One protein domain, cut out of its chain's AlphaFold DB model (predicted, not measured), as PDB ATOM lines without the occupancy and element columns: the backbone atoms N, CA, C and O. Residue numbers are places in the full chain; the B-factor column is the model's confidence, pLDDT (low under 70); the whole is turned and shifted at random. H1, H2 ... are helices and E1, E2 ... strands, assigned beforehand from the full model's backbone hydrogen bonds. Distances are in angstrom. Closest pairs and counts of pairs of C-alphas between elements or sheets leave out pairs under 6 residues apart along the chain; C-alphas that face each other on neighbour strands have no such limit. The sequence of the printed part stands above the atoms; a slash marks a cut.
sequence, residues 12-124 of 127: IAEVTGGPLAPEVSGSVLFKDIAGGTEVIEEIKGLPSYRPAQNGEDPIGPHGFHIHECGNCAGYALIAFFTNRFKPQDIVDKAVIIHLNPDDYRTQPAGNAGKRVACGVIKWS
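AT A GLANCE: This is residues 12 to 124 of the 127 residues of the protein "Superoxide dismutase [Cu-Zn]" of Firmicutes bacterium HGW-Firmicutes-12 (UniProt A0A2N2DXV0). One six-stranded sheet is curled like part of a barrel, folded so that E4, E3 and E2 face E6 and E5 with E1 as the hinge, and it stays open between its edge strands E4 and E5. The short helix H1 sits at one end, and residues 66 to 71 of the long link from E3 to E4 stick out. The printed part has 113 residues, with named elements in the order E1, E2, E3, E4, H1, E5, E6; the sheet's order is E4, E3, E2, E1, E6, E5, antiparallel throughout. The class is mostly strand, though under half of the residues, 49, are in named elements. The whole is compact, with a radius of gyration of the C-alphas of 14.5 A, and spans 47 by 32 by 28 A.

IN THESE COORDINATES: E1, residues 12 to 17, begins at C-alpha 12 (-75.625, 23.028, 38.853) and is 16.2 A long. E2, residues 25 to 33, is 25.6 A long, and E3, residues 36 to 44, is 26.3 A. E4, residues 76 to 82, is 18.7 A long. H1, residues 87 to 90, measures 5.4 A, and E5, residues 94 to 98, 12.6 A. E6, residues 115 to 123, is 23.5 A long and ends at C-alpha 123 (-71.652, 18.320, 38.070).

HOW THE PARTS SIT: E1, E2, E3 and E4 form a meander, each strand the antiparallel neighbour of the one before. E1 and E2 are a hairpin at 161 degrees between directions, with N 13 and O 28 2.8 A apart. The hairpin of E2 and E3 has N 29 and O 40 at 2.8 A, and that of E3 and E4 has N 41 and O 78 at 2.8 A. On the other side of E1 runs E6, antiparallel at 156 degrees, with N 16 and O 118 2.9 A apart. E5 and E6 are a hairpin, with N 95 and O 119 at 2.8 A. The sheet is twisted, and E4 and E5 are apart. H1 only grazes the sheet with its residues 87 to 90; the C-alphas of Phe 30 and Pro 87, the closest of E2 and H1, are 6.1 A apart. H1 is too short for an O i to N i+4 pair; its one O i to N i+3 pair is within hydrogen-bond range.

THE WHOLE: The two C-alphas farthest apart, those of Ala 34 and Asn 54, are 48.5 A apart. The printed part has no cut. The links from E3 to E4, 31 residues, and from E5 to E6, 16 residues, are long. Mean pLDDT of the printed part is 77.5; it is under 70 in residues 47 to 51, 56 to 74 and 99 to 113.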
ATOM      1  N   ILE A  12     -74.272  22.495  38.991       95.69
ATOM      2  CA  ILE A  12     -75.625  23.028  38.853       95.69
ATOM      3  C   ILE A  12     -76.556  22.365  39.864       95.69
ATOM      4  O   ILE A  12     -76.437  21.168  40.133       95.69
ATOM      5  N   ALA A  13     -77.493  23.133  40.405       95.19
ATOM      6  CA  ALA A  13     -78.644  22.629  41.138       95.19
ATOM      7  C   ALA A  13     -79.911  22.980  40.365       95.19
ATOM      8  O   ALA A  13     -80.184  24.157  40.149       95.19
ATOM      9  N   GLU A  14     -80.684  21.971  39.974       95.19
ATOM     10  CA  GLU A  14     -82.057  22.182  39.512       95.19
ATOM     11  C   GLU A  14     -82.940  22.281  40.752       95.19
ATOM     12  O   GLU A  14     -82.991  21.342  41.552       95.19
ATOM     13  N   VAL A  15     -83.579  23.428  40.945       90.81
ATOM     14  CA  VAL A  15     -84.380  23.731  42.127       90.81
ATOM     15  C   VAL A  15     -85.848  23.482  41.821       90.81
ATOM     16  O   VAL A  15     -86.384  23.976  40.831       90.81
ATOM     17  N   THR A  16     -86.513  22.716  42.682       91.50
ATOM     18  CA  THR A  16     -87.947  22.426  42.585       91.50
ATOM     19  C   THR A  16     -88.649  22.760  43.894       91.50
ATOM     20  O   THR A  16     -88.147  22.478  44.986       91.50
ATOM     21  N   GLY A  17     -89.815  23.380  43.767       85.50
ATOM     22  CA  GLY A  17     -90.709  23.739  44.849       85.50
ATOM     23  C   GLY A  17     -91.254  22.527  45.594       85.50
ATOM     24  O   GLY A  17     -91.588  21.498  45.008       85.50
ATOM     25  N   GLY A  18     -91.346  22.648  46.913       82.31
ATOM     26  CA  GLY A  18     -92.022  21.679  47.767       82.31
ATOM     27  C   GLY A  18     -93.537  21.918  47.836       82.31
ATOM     28  O   GLY A  18     -94.056  22.840  47.210       82.31
ATOM     29  N   PRO A  19     -94.266  21.161  48.678       84.12
ATOM     30  CA  PRO A  19     -95.728  21.261  48.798       84.12
ATOM     31  C   PRO A  19     -96.264  22.656  49.159       84.12
ATOM     32  O   PRO A  19     -97.427  22.950  48.914       84.12
ATOM     33  N   LEU A  20     -95.429  23.504  49.767       77.75
ATOM     34  CA  LEU A  20     -95.789  24.869  50.163       77.75
ATOM     35  C   LEU A  20     -95.653  25.891  49.027       77.75
ATOM     36  O   LEU A  20     -96.211  26.978  49.137       77.75
ATOM     37  N   ALA A  21     -94.894  25.573  47.979       80.25
ATOM     38  CA  ALA A  21     -94.633  26.473  46.862       80.25
ATOM     39  C   ALA A  21     -94.347  25.671  45.576       80.25
ATOM     40  O   ALA A  21     -93.247  25.761  45.037       80.25
ATOM     41  N   PRO A  22     -95.306  24.862  45.086       86.19
ATOM     42  CA  PRO A  22     -95.087  23.935  43.968       86.19
ATOM     43  C   PRO A  22     -94.755  24.636  42.642       86.19
ATOM     44  O   PRO A  22     -94.164  24.025  41.761       86.19
ATOM     45  N   GLU A  23     -95.108  25.916  42.520       86.00
ATOM     46  CA  GLU A  23     -94.798  26.753  41.357       86.00
ATOM     47  C   GLU A  23     -93.327  27.203  41.322       86.00
ATOM     48  O   GLU A  23     -92.833  27.636  40.278       86.00
ATOM     49  N   VAL A  24     -92.605  27.108  42.451       85.94
ATOM     50  CA  VAL A  24     -91.198  27.513  42.508       85.94
ATOM     51  C   VAL A  24     -90.359  26.535  41.703       85.94
ATOM     52  O   VAL A  24     -90.377  25.326  41.931       85.94
ATOM     53  N   SER A  25     -89.581  27.058  40.770       91.50
ATOM     54  CA  SER A  25     -88.667  26.260  39.958       91.50
ATOM     55  C   SER A  25     -87.534  27.121  39.431       91.50
ATOM     56  O   SER A  25     -87.672  28.337  39.313       91.50
ATOM     57  N   GLY A  26     -86.404  26.506  39.108       91.00
ATOM     58  CA  GLY A  26     -85.292  27.230  38.516       91.00
ATOM     59  C   GLY A  26     -83.979  26.486  38.622       91.00
ATOM     60  O   GLY A  26     -83.957  25.291  38.902       91.00
ATOM     61  N   SER A  27     -82.881  27.204  38.426       93.56
ATOM     62  CA  SER A  27     -81.547  26.624  38.509       93.56
ATOM     63  C   SER A  27     -80.571  27.546  39.225       93.56
ATOM     64  O   SER A  27     -80.694  28.770  39.185       93.56
ATOM     65  N   VAL A  28     -79.582  26.938  39.874       94.38
ATOM     66  CA  VAL A  28     -78.419  27.639  40.417       94.38
ATOM     67  C   VAL A  28     -77.167  27.041  39.801       94.38
ATOM     68  O   VAL A  28     -76.843  25.875  40.032       94.38
ATOM     69  N   LEU A  29     -76.468  27.841  39.006       95.31
ATOM     70  CA  LEU A  29     -75.226  27.486  38.343       95.31
ATOM     71  C   LEU A  29     -74.033  28.003  39.152       95.31
ATOM     72  O   LEU A  29     -73.956  29.178  39.502       95.31
ATOM     73  N   PHE A  30     -73.069  27.122  39.389       95.56
ATOM     74  CA  PHE A  30     -71.822  27.390  40.093       95.56
ATOM     75  C   PHE A  30     -70.668  27.257  39.109       95.56
ATOM     76  O   PHE A  30     -70.241  26.145  38.776       95.56
ATOM     77  N   LYS A  31     -70.167  28.388  38.615       95.00
ATOM     78  CA  LYS A  31     -69.046  28.410  37.677       95.00
ATOM     79  C   LYS A  31     -67.724  28.515  38.419       95.00
ATOM     80  O   LYS A  31     -67.511  29.446  39.196       95.00
ATOM     81  N   ASP A  32     -66.814  27.590  38.133       93.94
ATOM     82  CA  ASP A  32     -65.440  27.683  38.619       93.94
ATOM     83  C   ASP A  32     -64.707  28.782  37.838       93.94
ATOM     84  O   ASP A  32     -64.478  28.668  36.632       93.94
ATOM     85  N   ILE A  33     -64.340  29.863  38.524       91.75
ATOM     86  CA  ILE A  33     -63.597  30.985  37.945       91.75
ATOM     87  C   ILE A  33     -62.278  31.206  38.690       91.75
ATOM     88  O   ILE A  33     -62.037  30.678  39.778       91.75
ATOM     89  N   ALA A  34     -61.371  32.004  38.121       90.25
ATOM     90  CA  ALA A  34     -60.151  32.370  38.839       90.25
ATOM     91  C   ALA A  34     -60.506  33.086  40.159       90.25
ATOM     92  O   ALA A  34     -61.283  34.034  40.161       90.25
ATOM     93  N   GLY A  35     -59.953  32.621  41.283       89.50
ATOM     94  CA  GLY A  35     -60.152  33.240  42.600       89.50
ATOM     95  C   GLY A  35     -61.397  32.803  43.384       89.50
ATOM     96  O   GLY A  35     -61.488  33.138  44.561       89.50
ATOM     97  N   GLY A  36     -62.320  32.033  42.799       92.69
ATOM     98  CA  GLY A  36     -63.515  31.583  43.524       92.69
ATOM     99  C   GLY A  36     -64.580  30.955  42.633       92.69
ATOM    100  O   GLY A  36     -64.251  30.256  41.675       92.69
ATOM    101  N   THR A  37     -65.839  31.221  42.953       94.69
ATOM    102  CA  THR A  37     -67.021  30.720  42.251       94.69
ATOM    103  C   THR A  37     -67.924  31.892  41.884       94.69
ATOM    104  O   THR A  37     -68.219  32.738  42.731       94.69
ATOM    105  N   GLU A  38     -68.363  31.940  40.630       94.44
ATOM    106  CA  GLU A  38     -69.505  32.763  40.222       94.44
ATOM    107  C   GLU A  38     -70.772  31.926  40.418       94.44
ATOM    108  O   GLU A  38     -70.868  30.807  39.908       94.44
ATOM    109  N   VAL A  39     -71.720  32.449  41.191       93.25
ATOM    110  CA  VAL A  39     -73.020  31.829  41.451       93.25
ATOM    111  C   VAL A  39     -74.060  32.599  40.659       93.25
ATOM    112  O   VAL A  39     -74.152  33.815  40.810       93.25
ATOM    113  N   ILE A  40     -74.818  31.900  39.820       90.62
ATOM    114  CA  ILE A  40     -75.900  32.467  39.015       90.62
ATOM    115  C   ILE A  40     -77.171  31.703  39.348       90.62
ATOM    116  O   ILE A  40     -77.253  30.504  39.107       90.62
ATOM    117  N   GLU A  41     -78.148  32.397  39.900       88.81
ATOM    118  CA  GLU A  41     -79.446  31.871  40.294       88.81
ATOM    119  C   GLU A  41     -80.517  32.434  39.363       88.81
ATOM    120  O   GLU A  41     -80.635  33.648  39.239       88.81
ATOM    121  N   GLU A  42     -81.303  31.560  38.739       88.94
ATOM    122  CA  GLU A  42     -82.510  31.916  37.992       88.94
ATOM    123  C   GLU A  42     -83.695  31.140  38.571       88.94
ATOM    124  O   GLU A  42     -83.815  29.941  38.323       88.94
ATOM    125  N   ILE A  43     -84.586  31.814  39.303       87.12
ATOM    126  CA  ILE A  43     -85.760  31.217  39.954       87.12
ATOM    127  C   ILE A  43     -87.046  31.887  39.473       87.12
ATOM    128  O   ILE A  43     -87.120  33.102  39.318       87.12
ATOM    129  N   LYS A  44     -88.080  31.080  39.253       86.94
ATOM    130  CA  LYS A  44     -89.440  31.453  38.847       86.94
ATOM    131  C   LYS A  44     -90.442  30.967  39.890       86.94
ATOM    132  O   LYS A  44     -90.133  30.087  40.690       86.94
ATOM    133  N   GLY A  45     -91.649  31.532  39.857       82.19
ATOM    134  CA  GLY A  45     -92.762  31.118  40.712       82.19
ATOM    135  C   GLY A  45     -92.609  31.495  42.186       82.19
ATOM    136  O   GLY A  45     -93.281  30.913  43.035       82.19
ATOM    137  N   LEU A  46     -91.739  32.458  42.512       76.69
ATOM    138  CA  LEU A  46     -91.621  32.977  43.871       76.69
ATOM    139  C   LEU A  46     -92.943  33.632  44.305       76.69
ATOM    140  O   LEU A  46     -93.557  34.361  43.519       76.69
ATOM    141  N   PRO A  47     -93.385  33.406  45.552       68.12
ATOM    142  CA  PRO A  47     -94.617  33.999  46.044       68.12
ATOM    143  C   PRO A  47     -94.514  35.530  46.056       68.12
ATOM    144  O   PRO A  47     -93.452  36.104  46.316       68.12
ATOM    145  N   SER A  48     -95.627  36.207  45.767       67.44
ATOM    146  CA  SER A  48     -95.686  37.670  45.823       67.44
ATOM    147  C   SER A  48     -95.384  38.174  47.233       67.44
ATOM    148  O   SER A  48     -95.757  37.541  48.223       67.44
ATOM    149  N   TYR A  49     -94.741  39.343  47.314       64.94
ATOM    150  CA  TYR A  49     -94.488  39.998  48.593       64.94
ATOM    151  C   TYR A  49     -95.787  40.160  49.384       64.94
ATOM    152  O   TYR A  49     -96.794  40.646  48.860       64.94
ATOM    153  N   ARG A  50     -95.740  39.795  50.664       64.88
ATOM    154  CA  ARG A  50     -96.850  39.981  51.596       64.88
ATOM    155  C   ARG A  50     -96.300  40.547  52.902       64.88
ATOM    156  O   ARG A  50     -95.457  39.891  53.511       64.88
ATOM    157  N   PRO A  51     -96.760  41.724  53.359       66.81
ATOM    158  CA  PRO A  51     -96.351  42.246  54.656       66.81
ATOM    159  C   PRO A  51     -96.861  41.339  55.782       66.81
ATOM    160  O   PRO A  51     -97.860  40.636  55.618       66.81
ATOM    161  N   ALA A  52     -96.197  41.394  56.935       74.25
ATOM    162  CA  ALA A  52     -96.636  40.678  58.127       74.25
ATOM    163  C   ALA A  52     -98.064  41.106  58.504       74.25
ATOM    164  O   ALA A  52     -98.347  42.302  58.627       74.25
ATOM    165  N   GLN A  53     -98.964  40.140  58.680       74.38
ATOM    166  CA  GLN A  53    -100.350  40.375  59.089       74.38
ATOM    167  C   GLN A  53    -100.823  39.243  59.998       74.38
ATOM    168  O   GLN A  53    -100.472  38.088  59.788       74.38
ATOM    169  N   ASN A  54    -101.643  39.573  60.999       74.81
ATOM    170  CA  ASN A  54    -102.327  38.607  61.871       74.81
ATOM    171  C   ASN A  54    -101.414  37.552  62.538       74.81
ATOM    172  O   ASN A  54    -101.842  36.427  62.774       74.81
ATOM    173  N   GLY A  55    -100.164  37.910  62.852       72.88
ATOM    174  CA  GLY A  55     -99.192  36.997  63.467       72.88
ATOM    175  C   GLY A  55     -98.489  36.051  62.487       72.88
ATOM    176  O   GLY A  55     -97.734  35.191  62.932       72.88
ATOM    177  N   GLU A  56     -98.708  36.202  61.178       67.69
ATOM    178  CA  GLU A  56     -97.924  35.521  60.149       67.69
ATOM    179  C   GLU A  56     -96.696  36.346  59.744       67.69
ATOM    180  O   GLU A  56     -96.771  37.572  59.599       67.69
ATOM    181  N   ASP A  57     -95.582  35.648  59.510       63.88
ATOM    182  CA  ASP A  57     -94.351  36.240  58.989       63.88
ATOM    183  C   ASP A  57     -94.573  36.872  57.597       63.88
ATOM    184  O   ASP A  57     -95.410  36.395  56.809       63.88
ATOM    185  N   PRO A  58     -93.826  37.942  57.264       59.91
ATOM    186  CA  PRO A  58     -93.855  38.525  55.929       59.91
ATOM    187  C   PRO A  58     -93.262  37.548  54.904       59.91
ATOM    188  O   PRO A  58     -92.297  36.855  55.203       59.91
ATOM    189  N   ILE A  59     -93.801  37.534  53.684       68.00
ATOM    190  CA  ILE A  59     -93.229  36.794  52.549       68.00
ATOM    191  C   ILE A  59     -92.387  37.771  51.726       68.00
ATOM    192  O   ILE A  59     -92.917  38.784  51.263       68.00
ATOM    193  N   GLY A  60     -91.101  37.470  51.521       62.09
ATOM    194  CA  GLY A  60     -90.131  38.365  50.868       62.09
ATOM    195  C   GLY A  60     -89.712  39.587  51.719       62.09
ATOM    196  O   GLY A  60     -90.199  39.748  52.840       62.09
ATOM    197  N   PRO A  61     -88.804  40.465  51.231       55.81
ATOM    198  CA  PRO A  61     -88.113  40.444  49.932       55.81
ATOM    199  C   PRO A  61     -86.954  39.432  49.851       55.81
ATOM    200  O   PRO A  61     -85.985  39.525  50.593       55.81
ATOM    201  N   HIS A  62     -87.010  38.485  48.918       57.47
ATOM    202  CA  HIS A  62     -85.915  37.539  48.658       57.47
ATOM    203  C   HIS A  62     -84.618  38.333  48.322       57.47
ATOM    204  O   HIS A  62     -84.623  39.124  47.381       57.47
ATOM    205  N   GLY A  63     -83.555  38.255  49.140       48.06
ATOM    206  CA  GLY A  63     -82.391  39.171  49.044       48.06
ATOM    207  C   GLY A  63     -81.492  38.885  47.830       48.06
ATOM    208  O   GLY A  63     -81.338  37.724  47.486       48.06
ATOM    209  N   PHE A  64     -80.847  39.823  47.118       44.28
ATOM    210  CA  PHE A  64     -80.810  41.301  47.053       44.28
ATOM    211  C   PHE A  64     -80.809  41.675  45.546       44.28
ATOM    212  O   PHE A  64     -80.234  40.906  44.793       44.28
ATOM    213  N   HIS A  65     -81.408  42.797  45.102       44.06
ATOM    214  CA  HIS A  65     -80.933  43.759  44.062       44.06
ATOM    215  C   HIS A  65     -82.038  44.785  43.694       44.06
ATOM    216  O   HIS A  65     -83.230  44.491  43.735       44.06
ATOM    217  N   ILE A  66     -81.617  46.021  43.380       39.50
ATOM    218  CA  ILE A  66     -82.454  47.185  43.022       39.50
ATOM    219  C   ILE A  66     -83.200  46.929  41.704       39.50
ATOM    220  O   ILE A  66     -82.583  46.576  40.704       39.50
ATOM    221  N   HIS A  67     -84.514  47.166  41.695       39.41
ATOM    222  CA  HIS A  67     -85.353  47.126  40.496       39.41
ATOM    223  C   HIS A  67     -85.457  48.512  39.842       39.41
ATOM    224  O   HIS A  67     -85.874  49.467  40.494       39.41
ATOM    225  N   GLU A  68     -85.187  48.600  38.538       33.84
ATOM    226  CA  GLU A  68     -85.630  49.728  37.697       33.84
ATOM    227  C   GLU A  68     -87.073  49.516  37.174       33.84
ATOM    228  O   GLU A  68     -87.774  50.477  36.876       33.84
ATOM    229  N   CYS A  69     -87.576  48.268  37.170       39.28
ATOM    230  CA  CYS A  69     -88.955  47.913  36.802       39.28
ATOM    231  C   CYS A  69     -89.662  47.105  37.912       39.28
ATOM    232  O   CYS A  69     -89.247  46.003  38.273       39.28
ATOM    233  N   GLY A  70     -90.772  47.635  38.435       35.72
ATOM    234  CA  GLY A  70     -91.600  47.018  39.481       35.72
ATOM    235  C   GLY A  70     -92.507  45.890  38.979       35.72
ATOM    236  O   GLY A  70     -93.725  46.037  38.992       35.72
ATOM    237  N   ASN A  71     -91.938  44.766  38.532       44.97
ATOM    238  CA  ASN A  71     -92.715  43.559  38.238       44.97
ATOM    239  C   ASN A  71     -92.635  42.553  39.402       44.97
ATOM    240  O   ASN A  71     -91.573  42.002  39.677       44.97
ATOM    241  N   CYS A  72     -93.772  42.290  40.050       46.88
ATOM    242  CA  CYS A  72     -93.931  41.368  41.183       46.88
ATOM    243  C   CYS A  72     -94.172  39.897  40.770       46.88
ATOM    244  O   CYS A  72     -94.631  39.104  41.593       46.88
ATOM    245  N   ALA A  73     -93.901  39.520  39.515       53.16
ATOM    246  CA  ALA A  73     -94.235  38.212  38.930       53.16
ATOM    247  C   ALA A  73     -93.361  37.018  39.389       53.16
ATOM    248  O   ALA A  73     -93.217  36.044  38.655       53.16
ATOM    249  N   GLY A  74     -92.779  37.064  40.591       66.06
ATOM    250  CA  GLY A  74     -92.150  35.887  41.198       66.06
ATOM    251  C   GLY A  74     -90.896  35.369  40.484       66.06
ATOM    252  O   GLY A  74     -90.633  34.169  40.517       66.06
ATOM    253  N   TYR A  75     -90.138  36.242  39.817       73.50
ATOM    254  CA  TYR A  75     -88.878  35.897  39.150       73.50
ATOM    255  C   TYR A  75     -87.687  36.536  39.868       73.50
ATOM    256  O   TYR A  75     -87.737  37.725  40.184       73.50
ATOM    257  N   ALA A  76     -86.621  35.769  40.083       77.75
ATOM    258  CA  ALA A  76     -85.347  36.245  40.601       77.75
ATOM    259  C   ALA A  76     -84.207  35.790  39.684       77.75
ATOM    260  O   ALA A  76     -84.080  34.603  39.389       77.75
ATOM    261  N   LEU A  77     -83.377  36.743  39.260       80.25
ATOM    262  CA  LEU A  77     -82.086  36.485  38.628       80.25
ATOM    263  C   LEU A  77     -81.011  37.180  39.456       80.25
ATOM    264  O   LEU A  77     -81.000  38.408  39.544       80.25
ATOM    265  N   ILE A  78     -80.117  36.404  40.057       81.19
ATOM    266  CA  ILE A  78     -79.044  36.922  40.908       81.19
ATOM    267  C   ILE A  78     -77.728  36.319  40.438       81.19
ATOM    268  O   ILE A  78     -77.612  35.109  40.276       81.19
ATOM    269  N   ALA A  79     -76.721  37.165  40.235       86.06
ATOM    270  CA  ALA A  79     -75.360  36.729  39.966       86.06
ATOM    271  C   ALA A  79     -74.411  37.375  40.974       86.06
ATOM    272  O   ALA A  79     -74.371  38.600  41.096       86.06
ATOM    273  N   PHE A  80     -73.640  36.566  41.698       86.25
ATOM    274  CA  PHE A  80     -72.644  37.070  42.640       86.25
ATOM    275  C   PHE A  80     -71.378  36.220  42.647       86.25
ATOM    276  O   PHE A  80     -71.359  35.052  42.262       86.25
ATOM    277  N   PHE A  81     -70.295  36.825  43.124       90.56
ATOM    278  CA  PHE A  81     -69.009  36.164  43.290       90.56
ATOM    279  C   PHE A  81     -68.756  35.817  44.757       90.56
ATOM    280  O   PHE A  81     -69.018  36.613  45.659       90.56
ATOM    281  N   THR A  82     -68.172  34.645  44.995       88.38
ATOM    282  CA  THR A  82     -67.687  34.235  46.312       88.38
ATOM    283  C   THR A  82     -66.359  33.500  46.195       88.38
ATOM    284  O   THR A  82     -66.159  32.680  45.306       88.38
ATOM    285  N   ASN A  83     -65.446  33.756  47.127       92.81
ATOM    286  CA  ASN A  83     -64.200  33.002  47.281       92.81
ATOM    287  C   ASN A  83     -64.263  31.985  48.435       92.81
ATOM    288  O   ASN A  83     -63.244  31.393  48.780       92.81
ATOM    289  N   ARG A  84     -65.439  31.791  49.049       92.50
ATOM    290  CA  ARG A  84     -65.608  30.901  50.211       92.50
ATOM    291  C   ARG A  84     -65.579  29.414  49.863       92.50
ATOM    292  O   ARG A  84     -65.344  28.605  50.752       92.50
ATOM    293  N   PHE A  85     -65.860  29.061  48.613       93.19
ATOM    294  CA  PHE A  85     -65.894  27.680  48.135       93.19
ATOM    295  C   PHE A  85     -65.643  27.616  46.627       93.19
ATOM    296  O   PHE A  85     -65.798  28.611  45.907       93.19
ATOM    297  N   LYS A  86     -65.301  26.419  46.159       94.69
ATOM    298  CA  LYS A  86     -65.258  25.985  44.761       94.69
ATOM    299  C   LYS A  86     -66.373  24.974  44.472       94.69
ATOM    300  O   LYS A  86     -66.881  24.368  45.415       94.69
ATOM    301  N   PRO A  87     -66.762  24.738  43.201       94.62
ATOM    302  CA  PRO A  87     -67.807  23.760  42.887       94.62
ATOM    303  C   PRO A  87     -67.539  22.365  43.469       94.62
ATOM    304  O   PRO A  87     -68.455  21.742  43.993       94.62
ATOM    305  N   GLN A  88     -66.279  21.915  43.477       94.06
ATOM    306  CA  GLN A  88     -65.852  20.636  44.065       94.06
ATOM    307  C   GLN A  88     -66.213  20.514  45.554       94.06
ATOM    308  O   GLN A  88     -66.476  19.410  46.020       94.06
ATOM    309  N   ASP A  89     -66.248  21.628  46.292       93.69
ATOM    310  CA  ASP A  89     -66.534  21.633  47.731       93.69
ATOM    311  C   ASP A  89     -68.030  21.458  48.033       93.69
ATOM    312  O   ASP A  89     -68.399  21.186  49.178       93.69
ATOM    313  N   ILE A  90     -68.897  21.666  47.033       94.00
ATOM    314  CA  ILE A  90     -70.353  21.773  47.205       94.00
ATOM    315  C   ILE A  90     -71.167  20.773  46.379       94.00
ATOM    316  O   ILE A  90     -72.369  20.664  46.616       94.00
ATOM    317  N   VAL A  91     -70.556  20.030  45.450       93.94
ATOM    318  CA  VAL A  91     -71.231  18.892  44.801       93.94
ATOM    319  C   VAL A  91     -71.731  17.907  45.865       93.94
ATOM    320  O   VAL A  91     -71.133  17.768  46.932       93.94
ATOM    321  N   ASP A  92     -72.883  17.293  45.598       92.88
ATOM    322  CA  ASP A  92     -73.641  16.410  46.493       92.88
ATOM    323  C   ASP A  92     -74.239  17.098  47.735       92.88
ATOM    324  O   ASP A  92     -74.870  16.450  48.574       92.88
ATOM    325  N   LYS A  93     -74.116  18.427  47.852       94.00
ATOM    326  CA  LYS A  93     -74.915  19.236  48.788       94.00
ATOM    327  C   LYS A  93     -76.207  19.707  48.118       94.00
ATOM    328  O   LYS A  93     -76.480  19.384  46.965       94.00
ATOM    329  N   ALA A  94     -77.022  20.475  48.838       90.19
ATOM    330  CA  ALA A  94     -78.276  21.008  48.321       90.19
ATOM    331  C   ALA A  94     -78.331  22.535  48.416       90.19
ATOM    332  O   ALA A  94     -77.916  23.119  49.417       90.19
ATOM    333  N   VAL A  95     -78.915  23.152  47.392       89.19
ATOM    334  CA  VAL A  95     -79.484  24.498  47.468       89.19
ATOM    335  C   VAL A  95     -80.846  24.393  48.143       89.19
ATOM    336  O   VAL A  95     -81.638  23.510  47.809       89.19
ATOM    337  N   ILE A  96     -81.116  25.295  49.083       83.44
ATOM    338  CA  ILE A  96     -82.401  25.421  49.770       83.44
ATOM    339  C   ILE A  96     -82.889  26.854  49.590       83.44
ATOM    340  O   ILE A  96     -82.187  27.786  49.973       83.44
ATOM    341  N   ILE A  97     -84.098  27.021  49.055       81.50
ATOM    342  CA  ILE A  97     -84.785  28.314  49.021       81.50
ATOM    343  C   ILE A  97     -85.713  28.389  50.224       81.50
ATOM    344  O   ILE A  97     -86.476  27.459  50.510       81.50
ATOM    345  N   HIS A  98     -85.637  29.510  50.925       77.69
ATOM    346  CA  HIS A  98     -86.468  29.833  52.071       77.69
ATOM    347  C   HIS A  98     -87.590  30.813  51.687       77.69
ATOM    348  O   HIS A  98     -87.488  31.517  50.686       77.69
ATOM    349  N   LEU A  99     -88.680  30.820  52.460       69.56
ATOM    350  CA  LEU A  99     -89.865  31.654  52.210       69.56
ATOM    351  C   LEU A  99     -89.599  33.146  52.449       69.56
ATOM    352  O   LEU A  99     -90.158  34.002  51.764       69.56
ATOM    353  N   ASN A 100     -88.778  33.445  53.450       65.25
ATOM    354  CA  ASN A 100     -88.522  34.798  53.919       65.25
ATOM    355  C   ASN A 100     -87.061  35.183  53.617       65.25
ATOM    356  O   ASN A 100     -86.236  34.316  53.320       65.25
ATOM    357  N   PRO A 101     -86.722  36.478  53.689       61.78
ATOM    358  CA  PRO A 101     -85.352  36.949  53.513       61.78
ATOM    359  C   PRO A 101     -84.426  36.426  54.615       61.78
ATOM    360  O   PRO A 101     -84.861  36.226  55.748       61.78
ATOM    361  N   ASP A 102     -83.139  36.297  54.298       55.00
ATOM    362  CA  ASP A 102     -82.083  36.116  55.298       55.00
ATOM    363  C   ASP A 102     -81.836  37.444  56.046       55.00
ATOM    364  O   ASP A 102     -81.751  38.512  55.433       55.00
ATOM    365  N   ASP A 103     -81.737  37.398  57.376       61.12
ATOM    366  CA  ASP A 103     -81.473  38.557  58.239       61.12
ATOM    367  C   ASP A 103     -79.978  38.907  58.399       61.12
ATOM    368  O   ASP A 103     -79.639  39.879  59.083       61.12
ATOM    369  N   TYR A 104     -79.083  38.125  57.787       58.69
ATOM    370  CA  TYR A 104     -77.619  38.218  57.812       58.69
ATOM    371  C   TYR A 104     -76.985  38.249  59.212       58.69
ATOM    372  O   TYR A 104     -75.822  38.637  59.367       58.69
ATOM    373  N   ARG A 105     -77.723  37.860  60.255       64.88
ATOM    374  CA  ARG A 105     -77.278  37.915  61.657       64.88
ATOM    375  C   ARG A 105     -77.418  36.573  62.339       64.88
ATOM    376  O   ARG A 105     -76.470  36.096  62.960       64.88
ATOM    377  N   THR A 106     -78.597  35.976  62.248       64.44
ATOM    378  CA  THR A 106     -78.862  34.667  62.825       64.44
ATOM    379  C   THR A 106     -78.420  33.598  61.838       64.44
ATOM    380  O   THR A 106     -78.545  33.733  60.629       64.44
ATOM    381  N   GLN A 107     -77.799  32.537  62.330       64.00
ATOM    382  CA  GLN A 107     -77.298  31.446  61.495       64.00
ATOM    383  C   GLN A 107     -77.836  30.139  62.074       64.00
ATOM    384  O   GLN A 107     -78.010  30.055  63.292       64.00
ATOM    385  N   PRO A 108     -78.149  29.124  61.250       58.41
ATOM    386  CA  PRO A 108     -77.730  28.935  59.853       58.41
ATOM    387  C   PRO A 108     -78.688  29.454  58.765       58.41
ATOM    388  O   PRO A 108     -78.340  29.362  57.596       58.41
ATOM    389  N   ALA A 109     -79.888  29.932  59.112       59.19
ATOM    390  CA  ALA A 109     -80.919  30.296  58.127       59.19
ATOM    391  C   ALA A 109     -81.426  31.741  58.243       59.19
ATOM    392  O   ALA A 109     -82.446  32.047  57.645       59.19
ATOM    393  N   GLY A 110     -80.809  32.607  59.054       56.16
ATOM    394  CA  GLY A 110     -81.140  34.036  59.049       56.16
ATOM    395  C   GLY A 110     -82.597  34.392  59.336       56.16
ATOM    396  O   GLY A 110     -83.091  35.348  58.758       56.16
ATOM    397  N   ASN A 111     -83.330  33.608  60.137       62.97
ATOM    398  CA  ASN A 111     -84.788  33.745  60.298       62.97
ATOM    399  C   ASN A 111     -85.591  33.711  58.976       62.97
ATOM    400  O   ASN A 111     -86.737  34.152  58.927       62.97
ATOM    401  N   ALA A 112     -85.050  33.093  57.924       62.84
ATOM    402  CA  ALA A 112     -85.661  33.008  56.599       62.84
ATOM    403  C   ALA A 112     -86.928  32.121  56.546       62.84
ATOM    404  O   ALA A 112     -87.533  31.910  55.497       62.84
ATOM    405  N   GLY A 113     -87.380  31.590  57.684       69.88
ATOM    406  CA  GLY A 113     -88.618  30.824  57.771       69.88
ATOM    407  C   GLY A 113     -88.545  29.475  57.048       69.88
ATOM    408  O   GLY A 113     -87.498  28.820  56.981       69.88
ATOM    409  N   LYS A 114     -89.700  29.015  56.552       75.75
ATOM    410  CA  LYS A 114     -89.877  27.666  55.984       75.75
ATOM    411  C   LYS A 114     -89.049  27.470  54.710       75.75
ATOM    412  O   LYS A 114     -88.870  28.394  53.927       75.75
ATOM    413  N   ARG A 115     -88.606  26.232  54.475       78.88
ATOM    414  CA  ARG A 115     -87.975  25.809  53.215       78.88
ATOM    415  C   ARG A 115     -89.064  25.586  52.171       78.88
ATOM    416  O   ARG A 115     -89.981  24.804  52.421       78.88
ATOM    417  N   VAL A 116     -88.971  26.269  51.037       81.44
ATOM    418  CA  VAL A 116     -90.011  26.280  49.996       81.44
ATOM    419  C   VAL A 116     -89.580  25.591  48.711       81.44
ATOM    420  O   VAL A 116     -90.445  25.092  48.000       81.44
ATOM    421  N   ALA A 117     -88.277  25.484  48.448       85.06
ATOM    422  CA  ALA A 117     -87.743  24.722  47.322       85.06
ATOM    423  C   ALA A 117     -86.355  24.155  47.639       85.06
ATOM    424  O   ALA A 117     -85.658  24.651  48.531       85.06
ATOM    425  N   CYS A 118     -85.947  23.113  46.920       89.88
ATOM    426  CA  CYS A 118     -84.605  22.557  47.033       89.88
ATOM    427  C   CYS A 118     -84.097  21.964  45.717       89.88
ATOM    428  O   CYS A 118     -84.878  21.618  44.834       89.88
ATOM    429  N   GLY A 119     -82.776  21.837  45.609       88.94
ATOM    430  CA  GLY A 119     -82.110  21.195  44.479       88.94
ATOM    431  C   GLY A 119     -80.763  20.616  44.888       88.94
ATOM    432  O   GLY A 119     -79.977  21.298  45.546       88.94
ATOM    433  N   VAL A 120     -80.485  19.363  44.522       94.00
ATOM    434  CA  VAL A 120     -79.171  18.742  44.765       94.00
ATOM    435  C   VAL A 120     -78.166  19.269  43.743       94.00
ATOM    436  O   VAL A 120     -78.448  19.317  42.546       94.00
ATOM    437  N   ILE A 121     -76.992  19.659  44.231       94.62
ATOM    438  CA  ILE A 121     -75.888  20.194  43.442       94.62
ATOM    439  C   ILE A 121     -75.143  19.023  42.804       94.62
ATOM    440  O   ILE A 121     -74.598  18.167  43.497       94.62
ATOM    441  N   LYS A 122     -75.089  19.004  41.477       95.19
ATOM    442  CA  LYS A 122     -74.410  17.981  40.673       95.19
ATOM    443  C   LYS A 122     -73.433  18.629  39.702       95.19
ATOM    444  O   LYS A 122     -73.546  19.814  39.397       95.19
ATOM    445  N   TRP A 123     -72.493  17.853  39.172       95.25
ATOM    446  CA  TRP A 123     -71.652  18.320  38.070       95.25
ATOM    447  C   TRP A 123     -72.514  18.751  36.878       95.25
ATOM    448  O   TRP A 123     -73.409  18.015  36.456       95.25
ATOM    449  N   SER A 124     -72.242  19.939  36.335       90.19
ATOM    450  CA  SER A 124     -72.901  20.400  35.116       90.19
ATOM    451  C   SER A 124     -72.342  19.611  33.937       90.19
ATOM    452  O   SER A 124     -71.145  19.666  33.658       90.19
TER     453      SER A 124